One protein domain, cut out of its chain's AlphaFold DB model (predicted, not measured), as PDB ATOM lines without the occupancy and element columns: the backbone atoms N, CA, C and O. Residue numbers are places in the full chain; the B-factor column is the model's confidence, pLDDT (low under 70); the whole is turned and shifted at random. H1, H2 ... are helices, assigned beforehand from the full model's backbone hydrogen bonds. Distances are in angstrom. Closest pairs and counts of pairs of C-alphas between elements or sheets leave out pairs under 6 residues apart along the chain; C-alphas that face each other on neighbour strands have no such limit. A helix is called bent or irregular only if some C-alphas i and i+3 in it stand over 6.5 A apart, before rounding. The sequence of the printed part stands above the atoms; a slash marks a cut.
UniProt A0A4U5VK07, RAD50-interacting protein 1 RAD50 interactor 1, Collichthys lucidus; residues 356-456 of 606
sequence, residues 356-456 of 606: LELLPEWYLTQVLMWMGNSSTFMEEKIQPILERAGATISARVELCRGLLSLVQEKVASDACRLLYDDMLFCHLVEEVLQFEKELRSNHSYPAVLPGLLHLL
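AT A GLANCE: This is residues 356 to 456 of the 606 residues of the protein "RAD50-interacting protein 1 RAD50 interactor 1" of Collichthys lucidus (UniProt A0A4U5VK07). H1a, H2 and H3 form an up-and-down bundle of three helices, each running against the one before, and bent H1's second arm, H1b, extends the rod at one end. Short H4 packs on H2 and H3. The 101 printed residues, all helix in class, include four named helices, H1 to H4; the whole is only just compact, close to loose, with radius of gyration of the C-alphas 15.2 A and spans 52 by 22 by 20 A.

HOW THE PARTS SIT: H1, residues 359 to 388, assigned as one helix by its hydrogen bonds, is bent: C-alphas 373 and 376 are 6.9 A apart, and arms H1a, 359 to 373, and H1b, 376 to 388, stand at 58 degrees, a steep tilt. H2, residues 395 to 418, touches H1a at a shallow tilt of 2 degrees, opposite ways; the closest C-alphas, of Met 371 and Cys 400, are 6.2 A apart. H3, residues 422 to 441, forms a hairpin with H2. H4, residues 453 to 456, touches H3. Every O i to N i+4 pair is within hydrogen-bond range in H1a and H3, 6 of 9 in H1b and 19 of 20 in H2; H4 is too short.

IN THESE COORDINATES: H1a starts at C-alpha 359 (192.773, 203.065, 133.148); H2 spans 34.4 A.

THE WHOLE: The printed part has no cut; the H3 to H4 link is long; residues 356 to 359, 443 to 444 and 447 to 449 have pLDDT under 70.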
ATOM      1  N   LEU A 356     188.803 206.485 134.925       50.47
ATOM      2  CA  LEU A 356     188.735 205.178 135.583       50.47
ATOM      3  C   LEU A 356     188.334 204.053 134.610       50.47
ATOM      4  O   LEU A 356     188.832 202.940 134.754       50.47
ATOM      5  N   GLU A 357     187.492 204.355 133.614       50.53
ATOM      6  CA  GLU A 357     187.100 203.426 132.539       50.53
ATOM      7  C   GLU A 357     188.280 203.100 131.605       50.53
ATOM      8  O   GLU A 357     188.505 201.938 131.284       50.53
ATOM      9  N   LEU A 358     189.108 204.094 131.268       58.34
ATOM     10  CA  LEU A 358     190.266 203.960 130.364       58.34
ATOM     11  C   LEU A 358     191.570 203.521 131.059       58.34
ATOM     12  O   LEU A 358     192.617 203.408 130.420       58.34
ATOM     13  N   LEU A 359     191.550 203.311 132.380       69.19
ATOM     14  CA  LEU A 359     192.773 203.065 133.148       69.19
ATOM     15  C   LEU A 359     193.495 201.769 132.725       69.19
ATOM     16  O   LEU A 359     194.711 201.849 132.529       69.19
ATOM     17  N   PRO A 360     192.806 200.612 132.553       76.25
ATOM     18  CA  PRO A 360     193.441 199.364 132.126       76.25
ATOM     19  C   PRO A 360     194.085 199.446 130.744       76.25
ATOM     20  O   PRO A 360     195.270 199.141 130.610       76.25
ATOM     21  N   GLU A 361     193.338 199.941 129.759       78.38
ATOM     22  CA  GLU A 361     193.806 200.130 128.382       78.38
ATOM     23  C   GLU A 361     195.069 201.000 128.348       78.38
ATOM     24  O   GLU A 361     196.071 200.652 127.713       78.38
ATOM     25  N   TRP A 362     195.061 202.115 129.090       82.38
ATOM     26  CA  TRP A 362     196.170 203.058 129.089       82.38
ATOM     27  C   TRP A 362     197.468 202.417 129.583       82.38
ATOM     28  O   TRP A 362     198.464 202.437 128.857       82.38
ATOM     29  N   TYR A 363     197.499 201.825 130.787       81.12
ATOM     30  CA  TYR A 363     198.767 201.300 131.313       81.12
ATOM     31  C   TYR A 363     199.244 200.053 130.559       81.12
ATOM     32  O   TYR A 363     200.453 199.872 130.408       81.12
ATOM     33  N   LEU A 364     198.329 199.215 130.059       83.62
ATOM     34  CA  LEU A 364     198.677 198.033 129.267       83.62
ATOM     35  C   LEU A 364     199.309 198.442 127.933       83.62
ATOM     36  O   LEU A 364     200.398 197.968 127.600       83.62
ATOM     37  N   THR A 365     198.702 199.402 127.233       83.56
ATOM     38  CA  THR A 365     199.234 199.948 125.976       83.56
ATOM     39  C   THR A 365     200.578 200.642 126.188       83.56
ATOM     40  O   THR A 365     201.513 200.441 125.410       83.56
ATOM     41  N   GLN A 366     200.727 201.424 127.267       81.75
ATOM     42  CA  GLN A 366     202.008 202.063 127.590       81.75
ATOM     43  C   GLN A 366     203.122 201.030 127.789       81.75
ATOM     44  O   GLN A 366     204.226 201.205 127.270       81.75
ATOM     45  N   VAL A 367     202.843 199.932 128.493       84.94
ATOM     46  CA  VAL A 367     203.838 198.882 128.730       84.94
ATOM     47  C   VAL A 367     204.203 198.144 127.441       84.94
ATOM     48  O   VAL A 367     205.390 197.898 127.218       84.94
ATOM     49  N   LEU A 368     203.242 197.860 126.556       82.88
ATOM     50  CA  LEU A 368     203.527 197.298 125.229       82.88
ATOM     51  C   LEU A 368     204.408 198.236 124.395       82.88
ATOM     52  O   LEU A 368     205.397 197.797 123.800       82.88
ATOM     53  N   MET A 369     204.131 199.544 124.420       82.12
ATOM     54  CA  MET A 369     204.990 200.533 123.767       82.12
ATOM     55  C   MET A 369     206.401 200.550 124.356       82.12
ATOM     56  O   MET A 369     207.375 200.591 123.604       82.12
ATOM     57  N   TRP A 370     206.552 200.488 125.683       83.19
ATOM     58  CA  TRP A 370     207.872 200.411 126.314       83.19
ATOM     59  C   TRP A 370     208.617 199.137 125.925       83.19
ATOM     60  O   TRP A 370     209.799 199.214 125.594       83.19
ATOM     61  N   MET A 371     207.942 197.986 125.897       82.88
ATOM     62  CA  MET A 371     208.528 196.727 125.430       82.88
ATOM     63  C   MET A 371     208.985 196.825 123.968       82.88
ATOM     64  O   MET A 371     210.092 196.398 123.643       82.88
ATOM     65  N   GLY A 372     208.167 197.418 123.094       81.31
ATOM     66  CA  GLY A 372     208.483 197.609 121.677       81.31
ATOM     67  C   GLY A 372     209.666 198.552 121.454       81.31
ATOM     68  O   GLY A 372     210.659 198.163 120.841       81.31
ATOM     69  N   ASN A 373     209.604 199.761 122.019       81.69
ATOM     70  CA  ASN A 373     210.638 200.791 121.868       81.69
ATOM     71  C   ASN A 373     211.988 200.365 122.461       81.69
ATOM     72  O   ASN A 373     213.041 200.804 122.001       81.69
ATOM     73  N   SER A 374     211.964 199.492 123.469       83.06
ATOM     74  CA  SER A 374     213.169 198.965 124.112       83.06
ATOM     75  C   SER A 374     213.775 197.758 123.413       83.06
ATOM     76  O   SER A 374     214.933 197.435 123.667       83.06
ATOM     77  N   SER A 375     213.035 197.099 122.520       81.88
ATOM     78  CA  SER A 375     213.463 195.845 121.896       81.88
ATOM     79  C   SER A 375     214.783 195.989 121.136       81.88
ATOM     80  O   SER A 375     215.700 195.198 121.347       81.88
ATOM     81  N   THR A 376     214.913 197.024 120.303       81.94
ATOM     82  CA  THR A 376     216.109 197.256 119.473       81.94
ATOM     83  C   THR A 376     217.346 197.538 120.321       81.94
ATOM     84  O   THR A 376     218.409 196.975 120.077       81.94
ATOM     85  N   PHE A 377     217.210 198.344 121.378       83.94
ATOM     86  CA  PHE A 377     218.305 198.616 122.309       83.94
ATOM     87  C   PHE A 377     218.763 197.345 123.041       83.94
ATOM     88  O   PHE A 377     219.965 197.093 123.161       83.94
ATOM     89  N   MET A 378     217.815 196.518 123.497       84.12
ATOM     90  CA  MET A 378     218.128 195.272 124.197       84.12
ATOM     91  C   MET A 378     218.823 194.260 123.280       84.12
ATOM     92  O   MET A 378     219.783 193.626 123.712       84.12
ATOM     93  N   GLU A 379     218.398 194.143 122.022       84.12
ATOM     94  CA  GLU A 379     218.992 193.222 121.044       84.12
ATOM     95  C   GLU A 379     220.352 193.708 120.517       84.12
ATOM     96  O   GLU A 379     221.292 192.924 120.433       84.12
ATOM     97  N   GLU A 380     220.510 194.997 120.209       84.81
ATOM     98  CA  GLU A 380     221.746 195.501 119.595       84.81
ATOM     99  C   GLU A 380     222.852 195.833 120.603       84.81
ATOM    100  O   GLU A 380     224.038 195.763 120.265       84.81
ATOM    101  N   LYS A 381     222.498 196.264 121.823       83.19
ATOM    102  CA  LYS A 381     223.473 196.754 122.814       83.19
ATOM    103  C   LYS A 381     223.650 195.810 123.993       83.19
ATOM    104  O   LYS A 381     224.786 195.593 124.406       83.19
ATOM    105  N   ILE A 382     222.564 195.256 124.535       84.75
ATOM    106  CA  ILE A 382     222.616 194.461 125.773       84.75
ATOM    107  C   ILE A 382     222.862 192.975 125.490       84.75
ATOM    108  O   ILE A 382     223.701 192.368 126.157       84.75
ATOM    109  N   GLN A 383     222.211 192.398 124.478       86.56
ATOM    110  CA  GLN A 383     222.356 190.982 124.125       86.56
ATOM    111  C   GLN A 383     223.822 190.575 123.852       86.56
ATOM    112  O   GLN A 383     224.265 189.598 124.457       86.56
ATOM    113  N   PRO A 384     224.643 191.339 123.098       87.00
ATOM    114  CA  PRO A 384     226.048 190.980 122.878       87.00
ATOM    115  C   PRO A 384     226.898 191.029 124.159       87.00
ATOM    116  O   PRO A 384     227.894 190.316 124.288       87.00
ATOM    117  N   ILE A 385     226.526 191.879 125.126       84.56
ATOM    118  CA  ILE A 385     227.206 191.960 126.426       84.56
ATOM    119  C   ILE A 385     226.901 190.707 127.251       84.56
ATOM    120  O   ILE A 385     227.819 190.156 127.861       84.56
ATOM    121  N   LEU A 386     225.647 190.243 127.236       84.06
ATOM    122  CA  LEU A 386     225.230 189.007 127.902       84.06
ATOM    123  C   LEU A 386     225.879 187.772 127.274       84.06
ATOM    124  O   LEU A 386     226.396 186.923 127.997       84.06
ATOM    125  N   GLU A 387     225.928 187.708 125.945       86.38
ATOM    126  CA  GLU A 387     226.586 186.620 125.217       86.38
ATOM    127  C   GLU A 387     228.081 186.556 125.533       86.38
ATOM    128  O   GLU A 387     228.614 185.486 125.826       86.38
ATOM    129  N   ARG A 388     228.763 187.709 125.576       85.12
ATOM    130  CA  ARG A 388     230.169 187.781 125.999       85.12
ATOM    131  C   ARG A 388     230.367 187.360 127.459       85.12
ATOM    132  O   ARG A 388     231.433 186.853 127.798       85.12
ATOM    133  N   ALA A 389     229.370 187.573 128.313       79.19
ATOM    134  CA  ALA A 389     229.371 187.116 129.701       79.19
ATOM    135  C   ALA A 389     228.994 185.626 129.854       79.19
ATOM    136  O   ALA A 389     229.022 185.112 130.968       79.19
ATOM    137  N   GLY A 390     228.658 184.927 128.761       79.62
ATOM    138  CA  GLY A 390     228.269 183.514 128.774       79.62
ATOM    139  C   GLY A 390     226.838 183.255 129.254       79.62
ATOM    140  O   GLY A 390     226.494 182.109 129.542       79.62
ATOM    141  N   ALA A 391     225.994 184.286 129.351       77.69
ATOM    142  CA  ALA A 391     224.594 184.120 129.721       77.69
ATOM    143  C   ALA A 391     223.776 183.639 128.512       77.69
ATOM    144  O   ALA A 391     223.745 184.290 127.472       77.69
ATOM    145  N   THR A 392     223.054 182.529 128.662       75.81
ATOM    146  CA  THR A 392     222.158 181.976 127.624       75.81
ATOM    147  C   THR A 392     220.773 182.633 127.616       75.81
ATOM    148  O   THR A 392     219.824 182.086 127.055       75.81
ATOM    149  N   ILE A 393     220.620 183.765 128.303       81.06
ATOM    150  CA  ILE A 393     219.335 184.417 128.553       81.06
ATOM    151  C   ILE A 393     219.125 185.528 127.518       81.06
ATOM    152  O   ILE A 393     220.053 186.270 127.192       81.06
ATOM    153  N   SER A 394     217.898 185.656 127.008       82.94
ATOM    154  CA  SER A 394     217.523 186.763 126.124       82.94
ATOM    155  C   SER A 394     217.233 188.025 126.940       82.94
ATOM    156  O   SER A 394     216.310 188.043 127.756       82.94
ATOM    157  N   ALA A 395     217.986 189.097 126.686       83.56
ATOM    158  CA  ALA A 395     217.838 190.384 127.365       83.56
ATOM    159  C   ALA A 395     216.423 190.954 127.189       83.56
ATOM    160  O   ALA A 395     215.814 191.451 128.136       83.56
ATOM    161  N   ARG A 396     215.887 190.836 125.969       84.44
ATOM    162  CA  ARG A 396     214.532 191.267 125.613       84.44
ATOM    163  C   ARG A 396     213.479 190.565 126.466       84.44
ATOM    164  O   ARG A 396     212.591 191.224 126.997       84.44
ATOM    165  N   VAL A 397     213.594 189.246 126.628       84.94
ATOM    166  CA  VAL A 397     212.639 188.463 127.423       84.94
ATOM    167  C   VAL A 397     212.684 188.882 128.890       84.94
ATOM    168  O   VAL A 397     211.628 189.078 129.483       84.94
ATOM    169  N   GLU A 398     213.867 189.092 129.467       84.56
ATOM    170  CA  GLU A 398     213.991 189.526 130.867       84.56
ATOM    171  C   GLU A 398     213.441 190.934 131.112       84.56
ATOM    172  O   GLU A 398     212.793 191.171 132.133       84.56
ATOM    173  N   LEU A 399     213.606 191.859 130.160       85.75
ATOM    174  CA  LEU A 399     212.953 193.167 130.247       85.75
ATOM    175  C   LEU A 399     211.430 193.032 130.212       85.75
ATOM    176  O   LEU A 399     210.743 193.630 131.040       85.75
ATOM    177  N   CYS A 400     210.900 192.220 129.291       84.38
ATOM    178  CA  CYS A 400     209.470 191.939 129.237       84.38
ATOM    179  C   CYS A 400     208.973 191.350 130.563       84.38
ATOM    180  O   CYS A 400     207.952 191.801 131.067       84.38
ATOM    181  N   ARG A 401     209.710 190.417 131.180       83.94
ATOM    182  CA  ARG A 401     209.359 189.846 132.493       83.94
ATOM    183  C   ARG A 401     209.302 190.901 133.597       83.94
ATOM    184  O   ARG A 401     208.357 190.892 134.379       83.94
ATOM    185  N   GLY A 402     210.288 191.796 133.661       84.31
ATOM    186  CA  GLY A 402     210.335 192.854 134.675       84.31
ATOM    187  C   GLY A 402     209.221 193.893 134.517       84.31
ATOM    188  O   GLY A 402     208.626 194.326 135.499       84.31
ATOM    189  N   LEU A 403     208.883 194.269 133.280       85.88
ATOM    190  CA  LEU A 403     207.731 195.138 133.024       85.88
ATOM    191  C   LEU A 403     206.410 194.420 133.323       85.88
ATOM    192  O   LEU A 403     205.491 195.015 133.883       85.88
ATOM    193  N   LEU A 404     206.326 193.128 133.004       87.62
ATOM    194  CA  LEU A 404     205.139 192.321 133.250       87.62
ATOM    195  C   LEU A 404     204.859 192.143 134.745       87.62
ATOM    196  O   LEU A 404     203.694 192.173 135.121       87.62
ATOM    197  N   SER A 405     205.876 192.033 135.609       85.19
ATOM    198  CA  SER A 405     205.644 191.957 137.060       85.19
ATOM    199  C   SER A 405     204.986 193.223 137.617       85.19
ATOM    200  O   SER A 405     204.098 193.127 138.457       85.19
ATOM    201  N   LEU A 406     205.346 194.404 137.097       83.56
ATOM    202  CA  LEU A 406     204.697 195.666 137.482       83.56
ATOM    203  C   LEU A 406     203.219 195.681 137.074       83.56
ATOM    204  O   LEU A 406     202.352 196.088 137.846       83.56
ATOM    205  N   VAL A 407     202.927 195.206 135.860       86.19
ATOM    206  CA  VAL A 407     201.552 195.096 135.361       86.19
ATOM    207  C   VAL A 407     200.761 194.059 136.150       86.19
ATOM    208  O   VAL A 407     199.609 194.313 136.481       86.19
ATOM    209  N   GLN A 408     201.363 192.921 136.503       87.12
ATOM    210  CA  GLN A 408     200.715 191.881 137.303       87.12
ATOM    211  C   GLN A 408     200.254 192.422 138.659       87.12
ATOM    212  O   GLN A 408     199.095 192.241 139.024       87.12
ATOM    213  N   GLU A 409     201.124 193.138 139.376       83.56
ATOM    214  CA  GLU A 409     200.771 193.770 140.653       83.56
ATOM    215  C   GLU A 409     199.643 194.798 140.487       83.56
ATOM    216  O   GLU A 409     198.707 194.854 141.293       83.56
ATOM    217  N   LYS A 410     199.702 195.594 139.412       82.94
ATOM    218  CA  LYS A 410     198.708 196.630 139.134       82.94
ATOM    219  C   LYS A 410     197.337 196.045 138.779       82.94
ATOM    220  O   LYS A 410     196.340 196.451 139.375       82.94
ATOM    221  N   VAL A 411     197.297 195.064 137.877       85.06
ATOM    222  CA  VAL A 411     196.082 194.346 137.460       85.06
ATOM    223  C   VAL A 411     195.476 193.589 138.634       85.06
ATOM    224  O   VAL A 411     194.268 193.650 138.813       85.06
ATOM    225  N   ALA A 412     196.278 192.926 139.474       84.31
ATOM    226  CA  ALA A 412     195.767 192.225 140.654       84.31
ATOM    227  C   ALA A 412     195.085 193.187 141.644       84.31
ATOM    228  O   ALA A 412     194.001 192.900 142.161       84.31
ATOM    229  N   SER A 413     195.686 194.360 141.868       82.56
ATOM    230  CA  SER A 413     195.109 195.413 142.712       82.56
ATOM    231  C   SER A 413     193.803 195.965 142.130       82.56
ATOM    232  O   SER A 413     192.805 196.098 142.846       82.56
ATOM    233  N   ASP A 414     193.775 196.246 140.825       81.00
ATOM    234  CA  ASP A 414     192.590 196.786 140.158       81.00
ATOM    235  C   ASP A 414     191.474 195.727 140.043       81.00
ATOM    236  O   ASP A 414     190.323 196.032 140.347       81.00
ATOM    237  N   ALA A 415     191.799 194.463 139.751       80.62
ATOM    238  CA  ALA A 415     190.849 193.348 139.721       80.62
ATOM    239  C   ALA A 415     190.115 193.193 141.059       80.62
ATOM    240  O   ALA A 415     188.886 193.121 141.076       80.62
ATOM    241  N   CYS A 416     190.842 193.240 142.184       80.25
ATOM    242  CA  CYS A 416     190.252 193.193 143.525       80.25
ATOM    243  C   CYS A 416     189.282 194.357 143.790       80.25
ATOM    244  O   CYS A 416     188.257 194.180 144.451       80.25
ATOM    245  N   ARG A 417     189.595 195.560 143.291       78.44
ATOM    246  CA  ARG A 417     188.766 196.761 143.483       78.44
ATOM    247  C   ARG A 417     187.520 196.759 142.601       78.44
ATOM    248  O   ARG A 417     186.483 197.262 143.029       78.44
ATOM    249  N   LEU A 418     187.616 196.193 141.399       76.75
ATOM    250  CA  LEU A 418     186.555 196.196 140.392       76.75
ATOM    251  C   LEU A 418     185.541 195.049 140.547       76.75
ATOM    252  O   LEU A 418     184.548 195.028 139.831       76.75
ATOM    253  N   LEU A 419     185.699 194.144 141.525       74.31
ATOM    254  CA  LEU A 419     184.753 193.036 141.770       74.31
ATOM    255  C   LEU A 419     183.289 193.480 141.979       74.31
ATOM    256  O   LEU A 419     182.361 192.684 141.792       74.31
ATOM    257  N   TYR A 420     183.065 194.734 142.377       74.31
ATOM    258  CA  TYR A 420     181.735 195.281 142.651       74.31
ATOM    259  C   TYR A 420     181.056 195.918 141.429       74.31
ATOM    260  O   TYR A 420     179.839 196.094 141.464       74.31
ATOM    261  N   ASP A 421     181.797 196.215 140.356       77.38
ATOM    262  CA  ASP A 421     181.268 196.830 139.135       77.38
ATOM    263  C   ASP A 421     181.395 195.869 137.945       77.38
ATOM    264  O   ASP A 421     182.487 195.581 137.462       77.38
ATOM    265  N   ASP A 422     180.256 195.364 137.471       74.94
ATOM    266  CA  ASP A 422     180.213 194.380 136.387       74.94
ATOM    267  C   ASP A 422     180.755 194.932 135.054       74.94
ATOM    268  O   ASP A 422     181.337 194.170 134.288       74.94
ATOM    269  N   MET A 423     180.555 196.224 134.758       73.06
ATOM    270  CA  MET A 423     180.954 196.812 133.470       73.06
ATOM    271  C   MET A 423     182.462 197.057 133.426       73.06
ATOM    272  O   MET A 423     183.129 196.631 132.484       73.06
ATOM    273  N   LEU A 424     183.009 197.671 134.478       76.44
ATOM    274  CA  LEU A 424     184.448 197.926 134.588       76.44
ATOM    275  C   LEU A 424     185.258 196.629 134.682       76.44
ATOM    276  O   LEU A 424     186.366 196.545 134.155       76.44
ATOM    277  N   PHE A 425     184.703 195.600 135.330       79.69
ATOM    278  CA  PHE A 425     185.337 194.287 135.398       79.69
ATOM    279  C   PHE A 425     185.381 193.590 134.028       79.69
ATOM    280  O   PHE A 425     186.415 193.030 133.672       79.69
ATOM    281  N   CYS A 426     184.298 193.650 133.240       76.06
ATOM    282  CA  CYS A 426     184.280 193.170 131.851       76.06
ATOM    283  C   CYS A 426     185.372 193.830 131.010       76.06
ATOM    284  O   CYS A 426     186.143 193.132 130.357       76.06
ATOM    285  N   HIS A 427     185.457 195.159 131.089       80.00
ATOM    286  CA  HIS A 427     186.457 195.936 130.370       80.00
ATOM    287  C   HIS A 427     187.883 195.522 130.767       80.00
ATOM    288  O   HIS A 427     188.702 195.222 129.910       80.00
ATOM    289  N   LEU A 428     188.169 195.382 132.070       80.69
ATOM    290  CA  LEU A 428     189.470 194.885 132.537       80.69
ATOM    291  C   LEU A 428     189.809 193.501 131.956       80.69
ATOM    292  O   LEU A 428     190.948 193.265 131.561       80.69
ATOM    293  N   VAL A 429     188.845 192.578 131.933       81.31
ATOM    294  CA  VAL A 429     189.050 191.232 131.381       81.31
ATOM    295  C   VAL A 429     189.382 191.296 129.890       81.31
ATOM    296  O   VAL A 429     190.313 190.622 129.456       81.31
ATOM    297  N   GLU A 430     188.651 192.098 129.118       79.56
ATOM    298  CA  GLU A 430     188.874 192.273 127.678       79.56
ATOM    299  C   GLU A 430     190.260 192.849 127.392       79.56
ATOM    300  O   GLU A 430     191.017 192.260 126.617       79.56
ATOM    301  N   GLU A 431     190.644 193.901 128.111       83.94
ATOM    302  CA  GLU A 431     191.959 194.525 127.983       83.94
ATOM    303  C   GLU A 431     193.101 193.566 128.355       83.94
ATOM    304  O   GLU A 431     194.122 193.493 127.668       83.94
ATOM    305  N   VAL A 432     192.932 192.746 129.400       84.19
ATOM    306  CA  VAL A 432     193.926 191.727 129.781       84.19
ATOM    307  C   VAL A 432     194.032 190.621 128.726       84.19
ATOM    308  O   VAL A 432     195.141 190.181 128.414       84.19
ATOM    309  N   LEU A 433     192.908 190.166 128.158       81.12
ATOM    310  CA  LEU A 433     192.900 189.170 127.079       81.12
ATOM    311  C   LEU A 433     193.586 189.714 125.816       81.12
ATOM    312  O   LEU A 433     194.389 189.003 125.202       81.12
ATOM    313  N   GLN A 434     193.307 190.967 125.454       81.94
ATOM    314  CA  GLN A 434     193.897 191.630 124.296       81.94
ATOM    315  C   GLN A 434     195.401 191.870 124.487       81.94
ATOM    316  O   GLN A 434     196.194 191.488 123.623       81.94
ATOM    317  N   PHE A 435     195.820 192.383 125.647       84.88
ATOM    318  CA  PHE A 435     197.237 192.543 125.988       84.88
ATOM    319  C   PHE A 435     197.997 191.218 125.900       84.88
ATOM    320  O   PHE A 435     199.094 191.151 125.346       84.88
ATOM    321  N   GLU A 436     197.421 190.135 126.424       81.12
ATOM    322  CA  GLU A 436     198.059 188.823 126.403       81.12
ATOM    323  C   GLU A 436     198.241 188.292 124.966       81.12
ATOM    324  O   GLU A 436     199.263 187.670 124.643       81.12
ATOM    325  N   LYS A 437     197.266 188.555 124.087       81.31
ATOM    326  CA  LYS A 437     197.350 188.232 122.659       81.31
ATOM    327  C   LYS A 437     198.486 189.010 121.996       81.31
ATOM    328  O   LYS A 437     199.334 188.390 121.354       81.31
ATOM    329  N   GLU A 438     198.553 190.322 122.212       81.81
ATOM    330  CA  GLU A 438     199.589 191.195 121.642       81.81
ATOM    331  C   GLU A 438     200.997 190.882 122.169       81.81
ATOM    332  O   GLU A 438     201.965 190.852 121.403       81.81
ATOM    333  N   LEU A 439     201.122 190.553 123.458       81.62
ATOM    334  CA  LEU A 439     202.383 190.146 124.079       81.62
ATOM    335  C   LEU A 439     202.977 188.903 123.392       81.62
ATOM    336  O   LEU A 439     204.186 188.836 123.141       81.62
ATOM    337  N   ARG A 440     202.137 187.913 123.067       79.12
ATOM    338  CA  ARG A 440     202.586 186.662 122.437       79.12
ATOM    339  C   ARG A 440     202.760 186.778 120.927       79.12
ATOM    340  O   ARG A 440     203.696 186.179 120.402       79.12
ATOM    341  N   SER A 441     201.910 187.535 120.231       77.50
ATOM    342  CA  SER A 441     202.001 187.682 118.773       77.50
ATOM    343  C   SER A 441     203.116 188.632 118.346       77.50
ATOM    344  O   SER A 441     203.904 188.293 117.465       77.50
ATOM    345  N   ASN A 442     203.219 189.805 118.978       73.31
ATOM    346  CA  ASN A 442     204.077 190.888 118.493       73.31
ATOM    347  C   ASN A 442     205.422 190.912 119.224       73.31
ATOM    348  O   ASN A 442     206.471 191.121 118.614       73.31
ATOM    349  N   HIS A 443     205.420 190.646 120.533       62.75
ATOM    350  CA  HIS A 443     206.632 190.745 121.347       62.75
ATOM    351  C   HIS A 443     207.407 189.426 121.485       62.75
ATOM    352  O   HIS A 443     208.493 189.450 122.065       62.75
ATOM    353  N   SER A 444     206.938 188.326 120.874       65.25
ATOM    354  CA  SER A 444     207.600 187.004 120.879       65.25
ATOM    355  C   SER A 444     207.921 186.488 122.289       65.25
ATOM    356  O   SER A 444     208.924 185.806 122.506       65.25
ATOM    357  N   TYR A 445     207.087 186.836 123.272       72.75
ATOM    358  CA  TYR A 445     207.267 186.380 124.645       72.75
ATOM    359  C   TYR A 445     207.012 184.862 124.742       72.75
ATOM    360  O   TYR A 445     205.968 184.398 124.270       72.75
ATOM    361  N   PRO A 446     207.924 184.063 125.337       71.44
ATOM    362  CA  PRO A 446     207.773 182.612 125.370       71.44
ATOM    363  C   PRO A 446     206.489 182.176 126.081       71.44
ATOM    364  O   PRO A 446     206.239 182.561 127.221       71.44
ATOM    365  N   ALA A 447     205.717 181.286 125.453       65.06
ATOM    366  CA  ALA A 447     204.472 180.755 126.023       65.06
ATOM    367  C   ALA A 447     204.670 179.970 127.336       65.06
ATOM    368  O   ALA A 447     203.720 179.779 128.088       65.06
ATOM    369  N   VAL A 448     205.902 179.529 127.614       65.44
ATOM    370  CA  VAL A 448     206.291 178.821 128.846       65.44
ATOM    371  C   VAL A 448     206.311 179.759 130.060       65.44
ATOM    372  O   VAL A 448     206.242 179.301 131.198       65.44
ATOM    373  N   LEU A 449     206.421 181.071 129.840       68.94
ATOM    374  CA  LEU A 449     206.532 182.049 130.912       68.94
ATOM    375  C   LEU A 449     205.162 182.622 131.303       68.94
ATOM    376  O   LEU A 449     204.300 182.805 130.437       68.94
ATOM    377  N   PRO A 450     204.945 182.919 132.599       72.44
ATOM    378  CA  PRO A 450     203.654 183.388 133.084       72.44
ATOM    379  C   PRO A 450     203.302 184.748 132.472       72.44
ATOM    380  O   PRO A 450     204.132 185.657 132.457       72.44
ATOM    381  N   GLY A 451     202.071 184.847 131.964       78.88
ATOM    382  CA  GLY A 451     201.425 186.072 131.479       78.88
ATOM    383  C   GLY A 451     200.581 186.753 132.563       78.88
ATOM    384  O   GLY A 451     200.809 186.555 133.756       78.88
ATOM    385  N   LEU A 452     199.558 187.500 132.161       80.12
ATOM    386  CA  LEU A 452     198.529 188.075 133.034       80.12
ATOM    387  C   LEU A 452     197.333 187.138 133.252       80.12
ATOM    388  O   LEU A 452     196.647 187.264 134.262       80.12
ATOM    389  N   LEU A 453     197.105 186.159 132.363       78.62
ATOM    390  CA  LEU A 453     195.910 185.297 132.420       78.62
ATOM    391  C   LEU A 453     195.735 184.557 133.747       78.62
ATOM    392  O   LEU A 453     194.609 184.329 134.173       78.62
ATOM    393  N   HIS A 454     196.828 184.192 134.417       78.88
ATOM    394  CA  HIS A 454     196.754 183.478 135.691       78.88
ATOM    395  C   HIS A 454     196.022 184.278 136.786       78.88
ATOM    396  O   HIS A 454     195.395 183.666 137.643       78.88
ATOM    397  N   LEU A 455     196.036 185.616 136.720       79.12
ATOM    398  CA  LEU A 455     195.331 186.499 137.657       79.12
ATOM    399  C   LEU A 455     193.810 186.445 137.461       79.12
ATOM    400  O   LEU A 455     193.049 186.477 138.424       79.12
ATOM    401  N   LEU A 456     193.354 186.310 136.211       75.06
ATOM    402  CA  LEU A 456     191.930 186.150 135.897       75.06
ATOM    403  C   LEU A 456     191.400 184.757 136.256       75.06
ATOM    404  O   LEU A 456     190.197 184.570 136.416       75.06
TER     405      LEU A 456